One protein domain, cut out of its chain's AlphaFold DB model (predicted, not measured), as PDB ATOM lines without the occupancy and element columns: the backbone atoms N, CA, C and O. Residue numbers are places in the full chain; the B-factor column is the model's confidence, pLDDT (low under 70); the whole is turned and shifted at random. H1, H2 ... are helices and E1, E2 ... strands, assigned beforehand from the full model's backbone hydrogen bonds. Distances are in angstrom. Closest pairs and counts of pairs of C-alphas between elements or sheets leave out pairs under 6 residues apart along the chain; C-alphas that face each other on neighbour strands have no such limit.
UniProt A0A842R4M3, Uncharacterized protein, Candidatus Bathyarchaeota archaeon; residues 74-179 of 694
ATOM      1  N   GLY A  74      16.829   8.326 -45.752       64.88
ATOM      2  CA  GLY A  74      17.088   6.920 -46.078       64.88
ATOM      3  C   GLY A  74      17.888   6.784 -47.372       64.88
ATOM      4  O   GLY A  74      18.984   6.240 -47.348       64.88
ATOM      5  N   LYS A  75      17.416   7.410 -48.455       67.75
ATOM      6  CA  LYS A  75      18.103   7.411 -49.757       67.75
ATOM      7  C   LYS A  75      19.477   8.076 -49.730       67.75
ATOM      8  O   LYS A  75      20.386   7.618 -50.404       67.75
ATOM      9  N   LEU A  76      19.653   9.149 -48.954       68.12
ATOM     10  CA  LEU A  76      20.966   9.794 -48.800       68.12
ATOM     11  C   LEU A  76      21.977   8.931 -48.034       68.12
ATOM     12  O   LEU A  76      23.181   9.147 -48.167       68.12
ATOM     13  N   LEU A  77      21.488   8.005 -47.207       70.19
ATOM     14  CA  LEU A  77      22.302   7.110 -46.391       70.19
ATOM     15  C   LEU A  77      22.439   5.700 -46.994       70.19
ATOM     16  O   LEU A  77      23.304   4.966 -46.533       70.19
ATOM     17  N   GLU A  78      21.661   5.333 -48.022       70.31
ATOM     18  CA  GLU A  78      21.777   4.053 -48.754       70.31
ATOM     19  C   GLU A  78      23.183   3.839 -49.335       70.31
ATOM     20  O   GLU A  78      23.698   2.721 -49.322       70.31
ATOM     21  N   ASP A  79      23.833   4.919 -49.778       66.56
ATOM     22  CA  ASP A  79      25.190   4.887 -50.333       66.56
ATOM     23  C   ASP A  79      26.295   4.893 -49.254       66.56
ATOM     24  O   ASP A  79      27.479   4.730 -49.563       66.56
ATOM     25  N   VAL A  80      25.936   5.089 -47.980       72.12
ATOM     26  CA  VAL A  80      26.889   5.149 -46.866       72.12
ATOM     27  C   VAL A  80      27.054   3.751 -46.275       72.12
ATOM     28  O   VAL A  80      26.102   3.138 -45.803       72.12
ATOM     29  N   ALA A  81      28.292   3.254 -46.211       64.75
ATOM     30  CA  ALA A  81      28.610   1.912 -45.706       64.75
ATOM     31  C   ALA A  81      28.366   1.712 -44.187       64.75
ATOM     32  O   ALA A  81      28.739   0.680 -43.627       64.75
ATOM     33  N   ILE A  82      27.785   2.700 -43.504       68.56
ATOM     34  CA  ILE A  82      27.601   2.743 -42.054       68.56
ATOM     35  C   ILE A  82      26.104   2.834 -41.759       68.56
ATOM     36  O   ILE A  82      25.485   3.868 -41.991       68.56
ATOM     37  N   ASP A  83      25.543   1.782 -41.163       65.31
ATOM     38  CA  ASP A  83      24.153   1.779 -40.705       65.31
ATOM     39  C   ASP A  83      24.061   1.790 -39.168       65.31
ATOM     40  O   ASP A  83      24.211   0.762 -38.504       65.31
ATOM     41  N   LEU A  84      23.800   2.959 -38.572       65.31
ATOM     42  CA  LEU A  84      23.573   3.095 -37.125       65.31
ATOM     43  C   LEU A  84      22.090   2.945 -36.724       65.31
ATOM     44  O   LEU A  84      21.724   3.292 -35.598       65.31
ATOM     45  N   SER A  85      21.226   2.421 -37.605       58.97
ATOM     46  CA  SER A  85      19.787   2.245 -37.345       58.97
ATOM     47  C   SER A  85      19.483   1.247 -36.220       58.97
ATOM     48  O   SER A  85      18.456   1.355 -35.540       58.97
ATOM     49  N   SER A  86      20.387   0.295 -35.961       52.50
ATOM     50  CA  SER A  86      20.154  -0.804 -35.026       52.50
ATOM     51  C   SER A  86      20.782  -0.552 -33.646       52.50
ATOM     52  O   SER A  86      21.945  -0.836 -33.373       52.50
ATOM     53  N   LYS A  87      19.942  -0.062 -32.722       55.34
ATOM     54  CA  LYS A  87      20.184   0.009 -31.266       55.34
ATOM     55  C   LYS A  87      21.417   0.840 -30.886       55.34
ATOM     56  O   LYS A  87      22.522   0.323 -30.826       55.34
ATOM     57  N   GLN A  88      21.165   2.111 -30.563       52.91
ATOM     58  CA  GLN A  88      22.041   3.156 -29.993       52.91
ATOM     59  C   GLN A  88      23.144   2.664 -29.020       52.91
ATOM     60  O   GLN A  88      23.101   2.928 -27.821       52.91
ATOM     61  N   SER A  89      24.148   1.944 -29.512       63.56
ATOM     62  CA  SER A  89      25.240   1.396 -28.717       63.56
ATOM     63  C   SER A  89      26.526   1.448 -29.522       63.56
ATOM     64  O   SER A  89      26.559   1.093 -30.701       63.56
ATOM     65  N   PHE A  90      27.608   1.840 -28.853       67.69
ATOM     66  CA  PHE A  90      28.969   1.770 -29.379       67.69
ATOM     67  C   PHE A  90      29.318   0.355 -29.893       67.69
ATOM     68  O   PHE A  90      30.088   0.213 -30.836       67.69
ATOM     69  N   LEU A  91      28.680  -0.688 -29.342       71.12
ATOM     70  CA  LEU A  91      28.824  -2.078 -29.791       71.12
ATOM     71  C   LEU A  91      28.327  -2.300 -31.226       71.12
ATOM     72  O   LEU A  91      29.023  -2.925 -32.021       71.12
ATOM     73  N   SER A  92      27.150  -1.773 -31.573       70.12
ATOM     74  CA  SER A  92      26.589  -1.909 -32.924       70.12
ATOM     75  C   SER A  92      27.449  -1.172 -33.952       70.12
ATOM     76  O   SER A  92      27.719  -1.692 -35.031       70.12
ATOM     77  N   LEU A  93      27.952   0.010 -33.576       74.00
ATOM     78  CA  LEU A  93      28.828   0.829 -34.410       74.00
ATOM     79  C   LEU A  93      30.139   0.104 -34.750       74.00
ATOM     80  O   LEU A  93      30.538   0.081 -35.911       74.00
ATOM     81  N   LEU A  94      30.786  -0.546 -33.778       76.19
ATOM     82  CA  LEU A  94      32.024  -1.292 -34.035       76.19
ATOM     83  C   LEU A  94      31.818  -2.540 -34.901       76.19
ATOM     84  O   LEU A  94      32.744  -2.948 -35.601       76.19
ATOM     85  N   ASN A  95      30.622  -3.131 -34.890       75.25
ATOM     86  CA  ASN A  95      30.313  -4.280 -35.739       75.25
ATOM     87  C   ASN A  95      30.270  -3.899 -37.232       75.25
ATOM     88  O   ASN A  95      30.702  -4.684 -38.075       75.25
ATOM     89  N   ASN A  96      29.837  -2.673 -37.551       76.31
ATOM     90  CA  ASN A  96      29.858  -2.134 -38.917       76.31
ATOM     91  C   ASN A  96      31.278  -1.833 -39.417       76.31
ATOM     92  O   ASN A  96      31.519  -1.802 -40.619       76.31
ATOM     93  N   PHE A  97      32.236  -1.655 -38.503       82.12
ATOM     94  CA  PHE A  97      33.641  -1.399 -38.825       82.12
ATOM     95  C   PHE A  97      34.500  -2.669 -38.854       82.12
ATOM     96  O   PHE A  97      35.724  -2.596 -38.745       82.12
ATOM     97  N   ARG A  98      33.899  -3.855 -39.010       82.75
ATOM     98  CA  ARG A  98      34.659  -5.102 -39.158       82.75
ATOM     99  C   ARG A  98      35.599  -5.013 -40.367       82.75
ATOM    100  O   ARG A  98      35.169  -4.757 -41.485       82.75
ATOM    101  N   GLY A  99      36.890  -5.236 -40.137       81.75
ATOM    102  CA  GLY A  99      37.954  -5.084 -41.132       81.75
ATOM    103  C   GLY A  99      38.575  -3.683 -41.204       81.75
ATOM    104  O   GLY A  99      39.619  -3.533 -41.840       81.75
ATOM    105  N   ALA A 100      38.000  -2.680 -40.530       85.38
ATOM    106  CA  ALA A 100      38.555  -1.331 -40.474       85.38
ATOM    107  C   ALA A 100      39.827  -1.283 -39.617       85.38
ATOM    108  O   ALA A 100      39.939  -1.981 -38.604       85.38
ATOM    109  N   SER A 101      40.769  -0.433 -40.025       87.94
ATOM    110  CA  SER A 101      41.995  -0.164 -39.266       87.94
ATOM    111  C   SER A 101      41.729   0.904 -38.204       87.94
ATOM    112  O   SER A 101      41.054   1.903 -38.474       87.94
ATOM    113  N   ILE A 102      42.239   0.680 -36.995       89.06
ATOM    114  CA  ILE A 102      41.957   1.506 -35.821       89.06
ATOM    115  C   ILE A 102      43.204   1.778 -34.980       89.06
ATOM    116  O   ILE A 102      44.144   0.986 -34.946       89.06
ATOM    117  N   GLU A 103      43.170   2.899 -34.266       88.44
ATOM    118  CA  GLU A 103      44.056   3.236 -33.151       88.44
ATOM    119  C   GLU A 103      43.185   3.384 -31.898       88.44
ATOM    120  O   GLU A 103      42.171   4.089 -31.908       88.44
ATOM    121  N   MET A 104      43.557   2.711 -30.813       87.75
ATOM    122  CA  MET A 104      42.819   2.764 -29.557       87.75
ATOM    123  C   MET A 104      43.729   2.846 -28.337       87.75
ATOM    124  O   MET A 104      44.829   2.298 -28.316       87.75
ATOM    125  N   GLU A 105      43.255   3.536 -27.300       86.00
ATOM    126  CA  GLU A 105      43.921   3.602 -25.998       86.00
ATOM    127  C   GLU A 105      43.210   2.673 -25.019       86.00
ATOM    128  O   GLU A 105      42.049   2.905 -24.667       86.00
ATOM    129  N   VAL A 106      43.916   1.631 -24.576       82.44
ATOM    130  CA  VAL A 106      43.407   0.629 -23.637       82.44
ATOM    131  C   VAL A 106      44.220   0.700 -22.343       82.44
ATOM    132  O   VAL A 106      45.419   0.411 -22.316       82.44
ATOM    133  N   GLY A 107      43.586   1.130 -21.249       79.31
ATOM    134  CA  GLY A 107      44.255   1.311 -19.955       79.31
ATOM    135  C   GLY A 107      45.320   2.422 -19.958       79.31
ATOM    136  O   GLY A 107      44.975   3.598 -19.789       79.31
ATOM    137  N   GLN A 108      46.599   2.037 -20.079       69.44
ATOM    138  CA  GLN A 108      47.779   2.922 -20.192       69.44
ATOM    139  C   GLN A 108      48.552   2.741 -21.519       69.44
ATOM    140  O   GLN A 108      49.559   3.414 -21.727       69.44
ATOM    141  N   GLY A 109      48.117   1.835 -22.402       77.94
ATOM    142  CA  GLY A 109      48.805   1.512 -23.656       77.94
ATOM    143  C   GLY A 109      48.023   1.948 -24.893       77.94
ATOM    144  O   GLY A 109      46.794   2.002 -24.878       77.94
ATOM    145  N   LYS A 110      48.752   2.228 -25.978       85.25
ATOM    146  CA  LYS A 110      48.195   2.425 -27.321       85.25
ATOM    147  C   LYS A 110      48.246   1.119 -28.100       85.25
ATOM    148  O   LYS A 110      49.255   0.421 -28.048       85.25
ATOM    149  N   VAL A 111      47.176   0.823 -28.826       85.06
ATOM    150  CA  VAL A 111      47.036  -0.391 -29.626       85.06
ATOM    151  C   VAL A 111      46.553  -0.020 -31.025       85.06
ATOM    152  O   VAL A 111      45.597   0.743 -31.172       85.06
ATOM    153  N   THR A 112      47.219  -0.553 -32.046       87.75
ATOM    154  CA  THR A 112      46.860  -0.395 -33.460       87.75
ATOM    155  C   THR A 112      46.573  -1.756 -34.082       87.75
ATOM    156  O   THR A 112      47.176  -2.761 -33.704       87.75
ATOM    157  N   GLY A 113      45.607  -1.807 -34.996       87.75
ATOM    158  CA  GLY A 113      45.248  -3.049 -35.674       87.75
ATOM    159  C   GLY A 113      43.930  -2.970 -36.436       87.75
ATOM    160  O   GLY A 113      43.344  -1.899 -36.594       87.75
ATOM    161  N   LYS A 114      43.444  -4.120 -36.906       89.31
ATOM    162  CA  LYS A 114      42.175  -4.267 -37.632       89.31
ATOM    163  C   LYS A 114      41.107  -4.932 -36.779       89.31
ATOM    164  O   LYS A 114      41.379  -5.911 -36.087       89.31
ATOM    165  N   ILE A 115      39.869  -4.453 -36.873       88.06
ATOM    166  CA  ILE A 115      38.740  -5.050 -36.149       88.06
ATOM    167  C   ILE A 115      38.394  -6.410 -36.756       88.06
ATOM    168  O   ILE A 115      37.989  -6.502 -37.912       88.06
ATOM    169  N   MET A 116      38.480  -7.473 -35.958       84.75
ATOM    170  CA  MET A 116      38.025  -8.807 -36.355       84.75
ATOM    171  C   MET A 116      36.546  -9.030 -36.025       84.75
ATOM    172  O   MET A 116      35.867  -9.759 -36.750       84.75
ATOM    173  N   GLY A 117      36.050  -8.404 -34.955       83.75
ATOM    174  CA  GLY A 117      34.656  -8.466 -34.517       83.75
ATOM    175  C   GLY A 117      34.508  -8.320 -33.001       83.75
ATOM    176  O   GLY A 117      35.468  -8.020 -32.290       83.75
ATOM    177  N   ILE A 118      33.292  -8.548 -32.507       85.25
ATOM    178  CA  ILE A 118      32.956  -8.518 -31.079       85.25
ATOM    179  C   ILE A 118      32.602  -9.935 -30.636       85.25
ATOM    180  O   ILE A 118      31.836 -10.625 -31.308       85.25
ATOM    181  N   GLN A 119      33.138 -10.357 -29.494       83.06
ATOM    182  CA  GLN A 119      32.809 -11.628 -28.858       83.06
ATOM    183  C   GLN A 119      32.112 -11.370 -27.519       83.06
ATOM    184  O   GLN A 119      32.556 -10.537 -26.734       83.06
ATOM    185  N   GLU A 120      31.015 -12.075 -27.243       82.56
ATOM    186  CA  GLU A 120      30.311 -11.990 -25.959       82.56
ATOM    187  C   GLU A 120      30.701 -13.158 -25.051       82.56
ATOM    188  O   GLU A 120      30.617 -14.320 -25.448       82.56
ATOM    189  N   TYR A 121      31.065 -12.854 -23.806       78.56
ATOM    190  CA  TYR A 121      31.256 -13.849 -22.754       78.56
ATOM    191  C   TYR A 121      30.090 -13.790 -21.769       78.56
ATOM    192  O   TYR A 121      29.746 -12.719 -21.269       78.56
ATOM    193  N   GLY A 122      29.478 -14.936 -21.471       73.44
ATOM    194  CA  GLY A 122      28.493 -15.050 -20.398       73.44
ATOM    195  C   GLY A 122      29.201 -15.183 -19.054       73.44
ATOM    196  O   GLY A 122      29.907 -16.163 -18.829       73.44
ATOM    197  N   ILE A 123      29.022 -14.208 -18.167       75.94
ATOM    198  CA  ILE A 123      29.597 -14.219 -16.821       75.94
ATOM    199  C   ILE A 123      28.453 -14.119 -15.816       75.94
ATOM    200  O   ILE A 123      27.592 -13.249 -15.939       75.94
ATOM    201  N   LEU A 124      28.425 -15.004 -14.821       72.56
ATOM    202  CA  LEU A 124      27.461 -14.919 -13.725       72.56
ATOM    203  C   LEU A 124      27.923 -13.841 -12.740       72.56
ATOM    204  O   LEU A 124      28.963 -13.989 -12.100       72.56
ATOM    205  N   VAL A 125      27.150 -12.763 -12.626       73.25
ATOM    206  CA  VAL A 125      27.322 -11.723 -11.602       73.25
ATOM    207  C   VAL A 125      26.058 -11.753 -10.747       73.25
ATOM    208  O   VAL A 125      24.960 -11.679 -11.291       73.25
ATOM    209  N   ASP A 126      26.196 -11.959  -9.437       74.12
ATOM    210  CA  ASP A 126      25.072 -12.089  -8.492       74.12
ATOM    211  C   ASP A 126      23.994 -13.109  -8.927       74.12
ATOM    212  O   ASP A 126      22.793 -12.858  -8.855       74.12
ATOM    213  N   ALA A 127      24.437 -14.278  -9.410       70.75
ATOM    214  CA  ALA A 127      23.596 -15.374  -9.920       70.75
ATOM    215  C   ALA A 127      22.723 -15.043 -11.156       70.75
ATOM    216  O   ALA A 127      21.905 -15.868 -11.564       70.75
ATOM    217  N   GLN A 128      22.934 -13.895 -11.805       67.62
ATOM    218  CA  GLN A 128      22.318 -13.525 -13.083       67.62
ATOM    219  C   GLN A 128      23.354 -13.621 -14.220       67.62
ATOM    220  O   GLN A 128      24.488 -13.154 -14.061       67.62
ATOM    221  N   PRO A 129      23.019 -14.224 -15.378       76.31
ATOM    222  CA  PRO A 129      23.927 -14.271 -16.519       76.31
ATOM    223  C   PRO A 129      24.031 -12.886 -17.172       76.31
ATOM    224  O   PRO A 129      23.091 -12.410 -17.808       76.31
ATOM    225  N   VAL A 130      25.195 -12.248 -17.046       77.50
ATOM    226  CA  VAL A 130      25.517 -10.976 -17.698       77.50
ATOM    227  C   VAL A 130      26.456 -11.240 -18.868       77.50
ATOM    228  O   VAL A 130      27.525 -11.832 -18.717       77.50
ATOM    229  N   LYS A 131      26.069 -10.778 -20.056       79.31
ATOM    230  CA  LYS A 131      26.916 -10.823 -21.248       79.31
ATOM    231  C   LYS A 131      27.903  -9.659 -21.214       79.31
ATOM    232  O   LYS A 131      27.484  -8.504 -21.217       79.31
ATOM    233  N   LYS A 132      29.205  -9.951 -21.184       81.19
ATOM    234  CA  LYS A 132      30.261  -8.942 -21.331       81.19
ATOM    235  C   LYS A 132      30.839  -8.991 -22.747       81.19
ATOM    236  O   LYS A 132      31.385 -10.029 -23.127       81.19
ATOM    237  N   PRO A 133      30.732  -7.903 -23.523       83.75
ATOM    238  CA  PRO A 133      31.355  -7.825 -24.833       83.75
ATOM    239  C   PRO A 133      32.867  -7.610 -24.694       83.75
ATOM    240  O   PRO A 133      33.335  -6.898 -23.801       83.75
ATOM    241  N   VAL A 134      33.624  -8.210 -25.605       86.31
ATOM    242  CA  VAL A 134      35.077  -8.083 -25.751       86.31
ATOM    243  C   VAL A 134      35.371  -7.785 -27.216       86.31
ATOM    244  O   VAL A 134      34.829  -8.440 -28.109       86.31
ATOM    245  N   LEU A 135      36.196  -6.770 -27.470       85.56
ATOM    246  CA  LEU A 135      36.608  -6.416 -28.821       85.56
ATOM    247  C   LEU A 135      37.804  -7.277 -29.219       85.56
ATOM    248  O   LEU A 135      38.799  -7.331 -28.493       85.56
ATOM    249  N   VAL A 136      37.703  -7.925 -30.378       87.62
ATOM    250  CA  VAL A 136      38.773  -8.737 -30.952       87.62
ATOM    251  C   VAL A 136      39.413  -7.963 -32.096       87.62
ATOM    252  O   VAL A 136      38.735  -7.571 -33.053       87.62
ATOM    253  N   ILE A 137      40.722  -7.763 -32.009       89.88
ATOM    254  CA  ILE A 137      41.512  -7.053 -33.014       89.88
ATOM    255  C   ILE A 137      42.673  -7.927 -33.487       89.88
ATOM    256  O   ILE A 137      43.181  -8.762 -32.741       89.88
ATOM    257  N   LEU A 138      43.080  -7.732 -34.734       89.06
ATOM    258  CA  LEU A 138      44.313  -8.263 -35.297       89.06
ATOM    259  C   LEU A 138      45.335  -7.128 -35.306       89.06
ATOM    260  O   LEU A 138      45.125  -6.151 -36.024       89.06
ATOM    261  N   ASP A 139      46.383  -7.221 -34.495       87.62
ATOM    262  CA  ASP A 139      47.433  -6.203 -34.470       87.62
ATOM    263  C   ASP A 139      48.295  -6.232 -35.745       87.62
ATOM    264  O   ASP A 139      48.211  -7.151 -36.568       87.62
ATOM    265  N   ASP A 140      49.128  -5.208 -35.920       82.62
ATOM    266  CA  ASP A 140      49.995  -5.071 -37.099       82.62
ATOM    267  C   ASP A 140      51.098  -6.153 -37.170       82.62
ATOM    268  O   ASP A 140      51.692  -6.370 -38.228       82.62
ATOM    269  N   GLU A 141      51.347  -6.873 -36.068       83.56
ATOM    270  CA  GLU A 141      52.266  -8.016 -35.983       83.56
ATOM    271  C   GLU A 141      51.569  -9.363 -36.273       83.56
ATOM    272  O   GLU A 141      52.210 -10.418 -36.252       83.56
ATOM    273  N   GLY A 142      50.262  -9.350 -36.558       80.31
ATOM    274  CA  GLY A 142      49.460 -10.532 -36.867       80.31
ATOM    275  C   GLY A 142      48.980 -11.323 -35.643       80.31
ATOM    276  O   GLY A 142      48.502 -12.450 -35.799       80.31
ATOM    277  N   LYS A 143      49.081 -10.772 -34.428       87.56
ATOM    278  CA  LYS A 143      48.540 -11.368 -33.200       87.56
ATOM    279  C   LYS A 143      47.089 -10.947 -33.003       87.56
ATOM    280  O   LYS A 143      46.688  -9.819 -33.278       87.56
ATOM    281  N   ILE A 144      46.292 -11.872 -32.479       87.88
ATOM    282  CA  ILE A 144      44.897 -11.609 -32.129       87.88
ATOM    283  C   ILE A 144      44.846 -11.159 -30.670       87.88
ATOM    284  O   ILE A 144      45.168 -11.936 -29.769       87.88
ATOM    285  N   LEU A 145      44.423  -9.920 -30.445       86.94
ATOM    286  CA  LEU A 145      44.282  -9.329 -29.119       86.94
ATOM    287  C   LEU A 145      42.805  -9.189 -28.755       86.94
ATOM    288  O   LEU A 145      41.955  -8.890 -29.597       86.94
ATOM    289  N   GLN A 146      42.507  -9.417 -27.479       86.38
ATOM    290  CA  GLN A 146      41.168  -9.305 -26.915       86.38
ATOM    291  C   GLN A 146      41.169  -8.235 -25.826       86.38
ATOM    292  O   GLN A 146      41.887  -8.360 -24.834       86.38
ATOM    293  N   HIS A 147      40.349  -7.199 -25.996       86.31
ATOM    294  CA  HIS A 147      40.260  -6.082 -25.055       86.31
ATOM    295  C   HIS A 147      38.841  -5.935 -24.507       86.31
ATOM    296  O   HIS A 147      37.861  -5.954 -25.258       86.31
ATOM    297  N   GLN A 148      38.718  -5.789 -23.183       85.19
ATOM    298  CA  GLN A 148      37.424  -5.511 -22.564       85.19
ATOM    299  C   GLN A 148      36.962  -4.108 -22.954       85.19
ATOM    300  O   GLN A 148      37.742  -3.158 -22.943       85.19
ATOM    301  N   PHE A 149      35.674  -3.963 -23.262       80.44
ATOM    302  CA  PHE A 149      35.115  -2.674 -23.678       80.44
ATOM    303  C   PHE A 149      35.252  -1.573 -22.621       80.44
ATOM    304  O   PHE A 149      35.385  -0.408 -22.981       80.44
ATOM    305  N   SER A 150      35.254  -1.933 -21.333       80.19
ATOM    306  CA  SER A 150      35.460  -1.000 -20.215       80.19
ATOM    307  C   SER A 150      36.832  -0.332 -20.217       80.19
ATOM    308  O   SER A 150      36.992   0.728 -19.617       80.19
ATOM    309  N   ASP A 151      37.812  -0.948 -20.873       84.12
ATOM    310  CA  ASP A 151      39.206  -0.525 -20.798       84.12
ATOM    311  C   ASP A 151      39.573   0.424 -21.948       84.12
ATOM    312  O   ASP A 151      40.624   1.068 -21.898       84.12
ATOM    313  N   ILE A 152      38.701   0.535 -22.960       83.38
ATOM    314  CA  ILE A 152      38.859   1.391 -24.139       83.38
ATOM    315  C   ILE A 152      38.477   2.828 -23.764       83.38
ATOM    316  O   ILE A 152      37.310   3.131 -23.520       83.38
ATOM    317  N   LYS A 153      39.460   3.732 -23.744       82.94
ATOM    318  CA  LYS A 153      39.253   5.162 -23.449       82.94
ATOM    319  C   LYS A 153      39.133   6.015 -24.703       82.94
ATOM    320  O   LYS A 153      38.348   6.957 -24.735       82.94
ATOM    321  N   VAL A 154      39.924   5.689 -25.722       83.19
ATOM    322  CA  VAL A 154      39.965   6.401 -27.002       83.19
ATOM    323  C   VAL A 154      39.849   5.381 -28.117       83.19
ATOM    324  O   VAL A 154      40.476   4.323 -28.062       83.19
ATOM    325  N   PHE A 155      39.051   5.711 -29.127       84.62
ATOM    326  CA  PHE A 155      38.866   4.919 -30.331       84.62
ATOM    327  C   PHE A 155      38.933   5.846 -31.543       84.62
ATOM    328  O   PHE A 155      38.201   6.834 -31.603       84.62
ATOM    329  N   LYS A 156      39.808   5.536 -32.497       86.94
ATOM    330  CA  LYS A 156      40.019   6.329 -33.706       86.94
ATOM    331  C   LYS A 156      40.095   5.414 -34.923       86.94
ATOM    332  O   LYS A 156      40.898   4.485 -34.949       86.94
ATOM    333  N   LEU A 157      39.294   5.706 -35.943       87.00
ATOM    334  CA  LEU A 157      39.407   5.071 -37.256       87.00
ATOM    335  C   LEU A 157      40.611   5.679 -37.983       87.00
ATOM    336  O   LEU A 157      40.731   6.900 -38.086       87.00
ATOM    337  N   THR A 158      41.525   4.838 -38.466       86.62
ATOM    338  CA  THR A 158      42.676   5.298 -39.261       86.62
ATOM    339  C   THR A 158      42.380   5.299 -40.762       86.62
ATOM    340  O   THR A 158      43.100   5.940 -41.526       86.62
ATOM    341  N   ASP A 159      41.291   4.652 -41.187       84.44
ATOM    342  CA  ASP A 159      40.785   4.709 -42.559       84.44
ATOM    343  C   ASP A 159      40.087   6.053 -42.836       84.44
ATOM    344  O   ASP A 159      39.018   6.359 -42.299       84.44
ATOM    345  N   ALA A 160      40.695   6.857 -43.711       84.62
ATOM    346  CA  ALA A 160      40.206   8.183 -44.068       84.62
ATOM    347  C   ALA A 160      38.858   8.175 -44.814       84.62
ATOM    348  O   ALA A 160      38.157   9.187 -44.785       84.62
ATOM    349  N   LYS A 161      38.492   7.080 -45.497       83.94
ATOM    350  CA  LYS A 161      37.203   6.966 -46.192       83.94
ATOM    351  C   LYS A 161      36.085   6.702 -45.184       83.94
ATOM    352  O   LYS A 161      35.118   7.452 -45.158       83.94
ATOM    353  N   LEU A 162      36.279   5.733 -44.288       83.06
ATOM    354  CA  LEU A 162      35.303   5.416 -43.237       83.06
ATOM    355  C   LEU A 162      35.099   6.570 -42.248       83.06
ATOM    356  O   LEU A 162      33.978   6.800 -41.805       83.06
ATOM    357  N   GLN A 163      36.158   7.319 -41.920       85.06
ATOM    358  CA  GLN A 163      36.028   8.509 -41.076       85.06
ATOM    359  C   GLN A 163      35.166   9.589 -41.751       85.06
ATOM    360  O   GLN A 163      34.292  10.154 -41.101       85.06
ATOM    361  N   LYS A 164      35.355   9.832 -43.057       85.50
ATOM    362  CA  LYS A 164      34.514  10.766 -43.826       85.50
ATOM    363  C   LYS A 164      33.063  10.301 -43.918       85.50
ATOM    364  O   LYS A 164      32.168  11.126 -43.775       85.50
ATOM    365  N   ASP A 165      32.839   9.008 -44.132       82.75
ATOM    366  CA  ASP A 165      31.496   8.423 -44.179       82.75
ATOM    367  C   ASP A 165      30.784   8.573 -42.821       82.75
ATOM    368  O   ASP A 165      29.599   8.899 -42.778       82.75
ATOM    369  N   LEU A 166      31.509   8.411 -41.702       82.19
ATOM    370  CA  LEU A 166      30.978   8.615 -40.348       82.19
ATOM    371  C   LEU A 166      30.641  10.087 -40.080       82.19
ATOM    372  O   LEU A 166      29.567  10.378 -39.550       82.19
ATOM    373  N   ASP A 167      31.531  11.006 -40.458       84.56
ATOM    374  CA  ASP A 167      31.300  12.446 -40.318       84.56
ATOM    375  C   ASP A 167      30.072  12.873 -41.150       84.56
ATOM    376  O   ASP A 167      29.153  13.500 -40.618       84.56
ATOM    377  N   TYR A 168      29.982  12.430 -42.413       83.12
ATOM    378  CA  TYR A 168      28.835  12.679 -43.296       83.12
ATOM    379  C   TYR A 168      27.528  12.095 -42.738       83.12
ATOM    380  O   TYR A 168      26.494  12.767 -42.753       83.12
ATOM    381  N   TYR A 169      27.559  10.875 -42.196       80.56
ATOM    382  CA  TYR A 169      26.398  10.241 -41.566       80.56
ATOM    383  C   TYR A 169      25.879  11.063 -40.375       80.56
ATOM    384  O   TYR A 169      24.681  11.351 -40.274       80.56
ATOM    385  N   LEU A 170      26.776  11.486 -39.477       79.38
ATOM    386  CA  LEU A 170      26.419  12.266 -38.288       79.38
ATOM    387  C   LEU A 170      25.901  13.665 -38.649       79.38
ATOM    388  O   LEU A 170      24.900  14.114 -38.077       79.38
ATOM    389  N   GLU A 171      26.522  14.332 -39.624       80.19
ATOM    390  CA  GLU A 171      26.049  15.613 -40.154       80.19
ATOM    391  C   GLU A 171      24.668  15.480 -40.810       80.19
ATOM    392  O   GLU A 171      23.776  16.287 -40.530       80.19
ATOM    393  N   THR A 172      24.445  14.422 -41.597       74.62
ATOM    394  CA  THR A 172      23.164  14.142 -42.266       74.62
ATOM    395  C   THR A 172      22.047  13.860 -41.258       74.62
ATOM    396  O   THR A 172      20.924  14.337 -41.435       74.62
ATOM    397  N   ILE A 173      22.330  13.183 -40.139       73.31
ATOM    398  CA  ILE A 173      21.359  13.004 -39.045       73.31
ATOM    399  C   ILE A 173      21.016  14.332 -38.363       73.31
ATOM    400  O   ILE A 173      19.846  14.584 -38.060       73.31
ATOM    401  N   ILE A 174      22.005  15.190 -38.094       69.88
ATOM    402  CA  ILE A 174      21.767  16.500 -37.467       69.88
ATOM    403  C   ILE A 174      20.979  17.414 -38.415       69.88
ATOM    404  O   ILE A 174      20.013  18.050 -37.984       69.88
ATOM    405  N   ALA A 175      21.328  17.437 -39.702       66.62
ATOM    406  CA  ALA A 175      20.556  18.114 -40.742       66.62
ATOM    407  C   ALA A 175      19.128  17.550 -40.820       66.62
ATOM    408  O   ALA A 175      18.153  18.301 -40.847       66.62
ATOM    409  N   GLY A 176      18.994  16.229 -40.705       62.69
ATOM    410  CA  GLY A 176      17.728  15.520 -40.605       62.69
ATOM    411  C   GLY A 176      16.904  15.837 -39.356       62.69
ATOM    412  O   GLY A 176      15.691  15.675 -39.389       62.69
ATOM    413  N   LYS A 177      17.505  16.327 -38.264       61.53
ATOM    414  CA  LYS A 177      16.778  16.827 -37.080       61.53
ATOM    415  C   LYS A 177      16.268  18.261 -37.249       61.53
ATOM    416  O   LYS A 177      15.278  18.612 -36.616       61.53
ATOM    417  N   LYS A 178      16.856  19.063 -38.146       62.75
ATOM    418  CA  LYS A 178      16.307  20.370 -38.581       62.75
ATOM    419  C   LYS A 178      15.122  20.227 -39.565       62.75
ATOM    420  O   LYS A 178      14.677  21.226 -40.119       62.75
ATOM    421  N   LYS A 179      14.607  18.996 -39.733       58.53
ATOM    422  CA  LYS A 179      13.708  18.464 -40.780       58.53
ATOM    423  C   LYS A 179      12.521  19.317 -41.208       58.53
ATOM    424  O   LYS A 179      12.028  19.103 -42.314       58.53
TER     425      LYS A 179
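This is residues 74 to 179 of the 694 residues of an uncharacterized protein of Candidatus Bathyarchaeota archaeon (UniProt A0A842R4M3). A strongly twisted five-stranded sheet has the short helix H2 packed on E2, while the long hairpin of E2 and E3 runs on beyond the other strands as a two-stranded ribbon. At the opposite end of the longest axis from that sheet, H3 leads away from E5, with the short H1 near it. The printed part has 106 residues, in the order H1, H2, E1, E2, E3, E4, E5, H3; the sheet runs E4, E3, E2, E1, E5, all antiparallel, and the class is mixed, helices and strands. The whole is only just loose, close to compact, with a radius of gyration of the C-alphas of 15.8 A and spans of 46 by 38 by 22 A.

E2, residues 109 to 125, is 28.0 A long and bends by 121 degrees at residue 112. E3, residues 128 to 139, is 33.8 A long. E1 is residues 101 to 106, E4 144 to 148 and E5 152 to 157. H3, residues 160 to 177, is 25.9 A long and ends with C-alpha 177 at (16.778, 16.827, -37.080). H2 is residues 90 to 96; H1, residues 74 to 78, begins with C-alpha 74 at (17.088, 6.920, -46.078).

E1, E2, E3 and E4 form a meander, each strand the antiparallel neighbour of the one before. In the hairpin of E2 and E3, N 121 and O 132 are 2.9 A apart, within hydrogen-bond range. So are N 104 of E1 and O 111 of E2, at 2.9 A, N 135 of E3 and O 147 of E4, at 2.9 A, and N 103 of E1 and O 156 of the edge strand E5, at 2.9 A. H2 is on the sheet at a height of 8.1 A, only just over none of the strands, with 2 C-alphas each on E2 and E3; its closest C-alphas to E2 are Asn 95 and Gly 117, 6.2 A. H3 only grazes the sheet with residues 160 to 166. H1 is close to H3 but not clearly touching, the C-alphas of Leu 77 and Tyr 169 being closest at 7.1 A. In H1, H2 and H3 every O i to N i+4 pair is within hydrogen-bond range.

The C-alphas farthest apart are those of Glu 141 and Lys 179, 47.0 A. The printed part has no cut, and the one long link joins H1 to H2. Residues 174 to 179 stand free. The mean pLDDT of the printed part is 78.2; residues under 70 include 81 to 90 and 174 to 179.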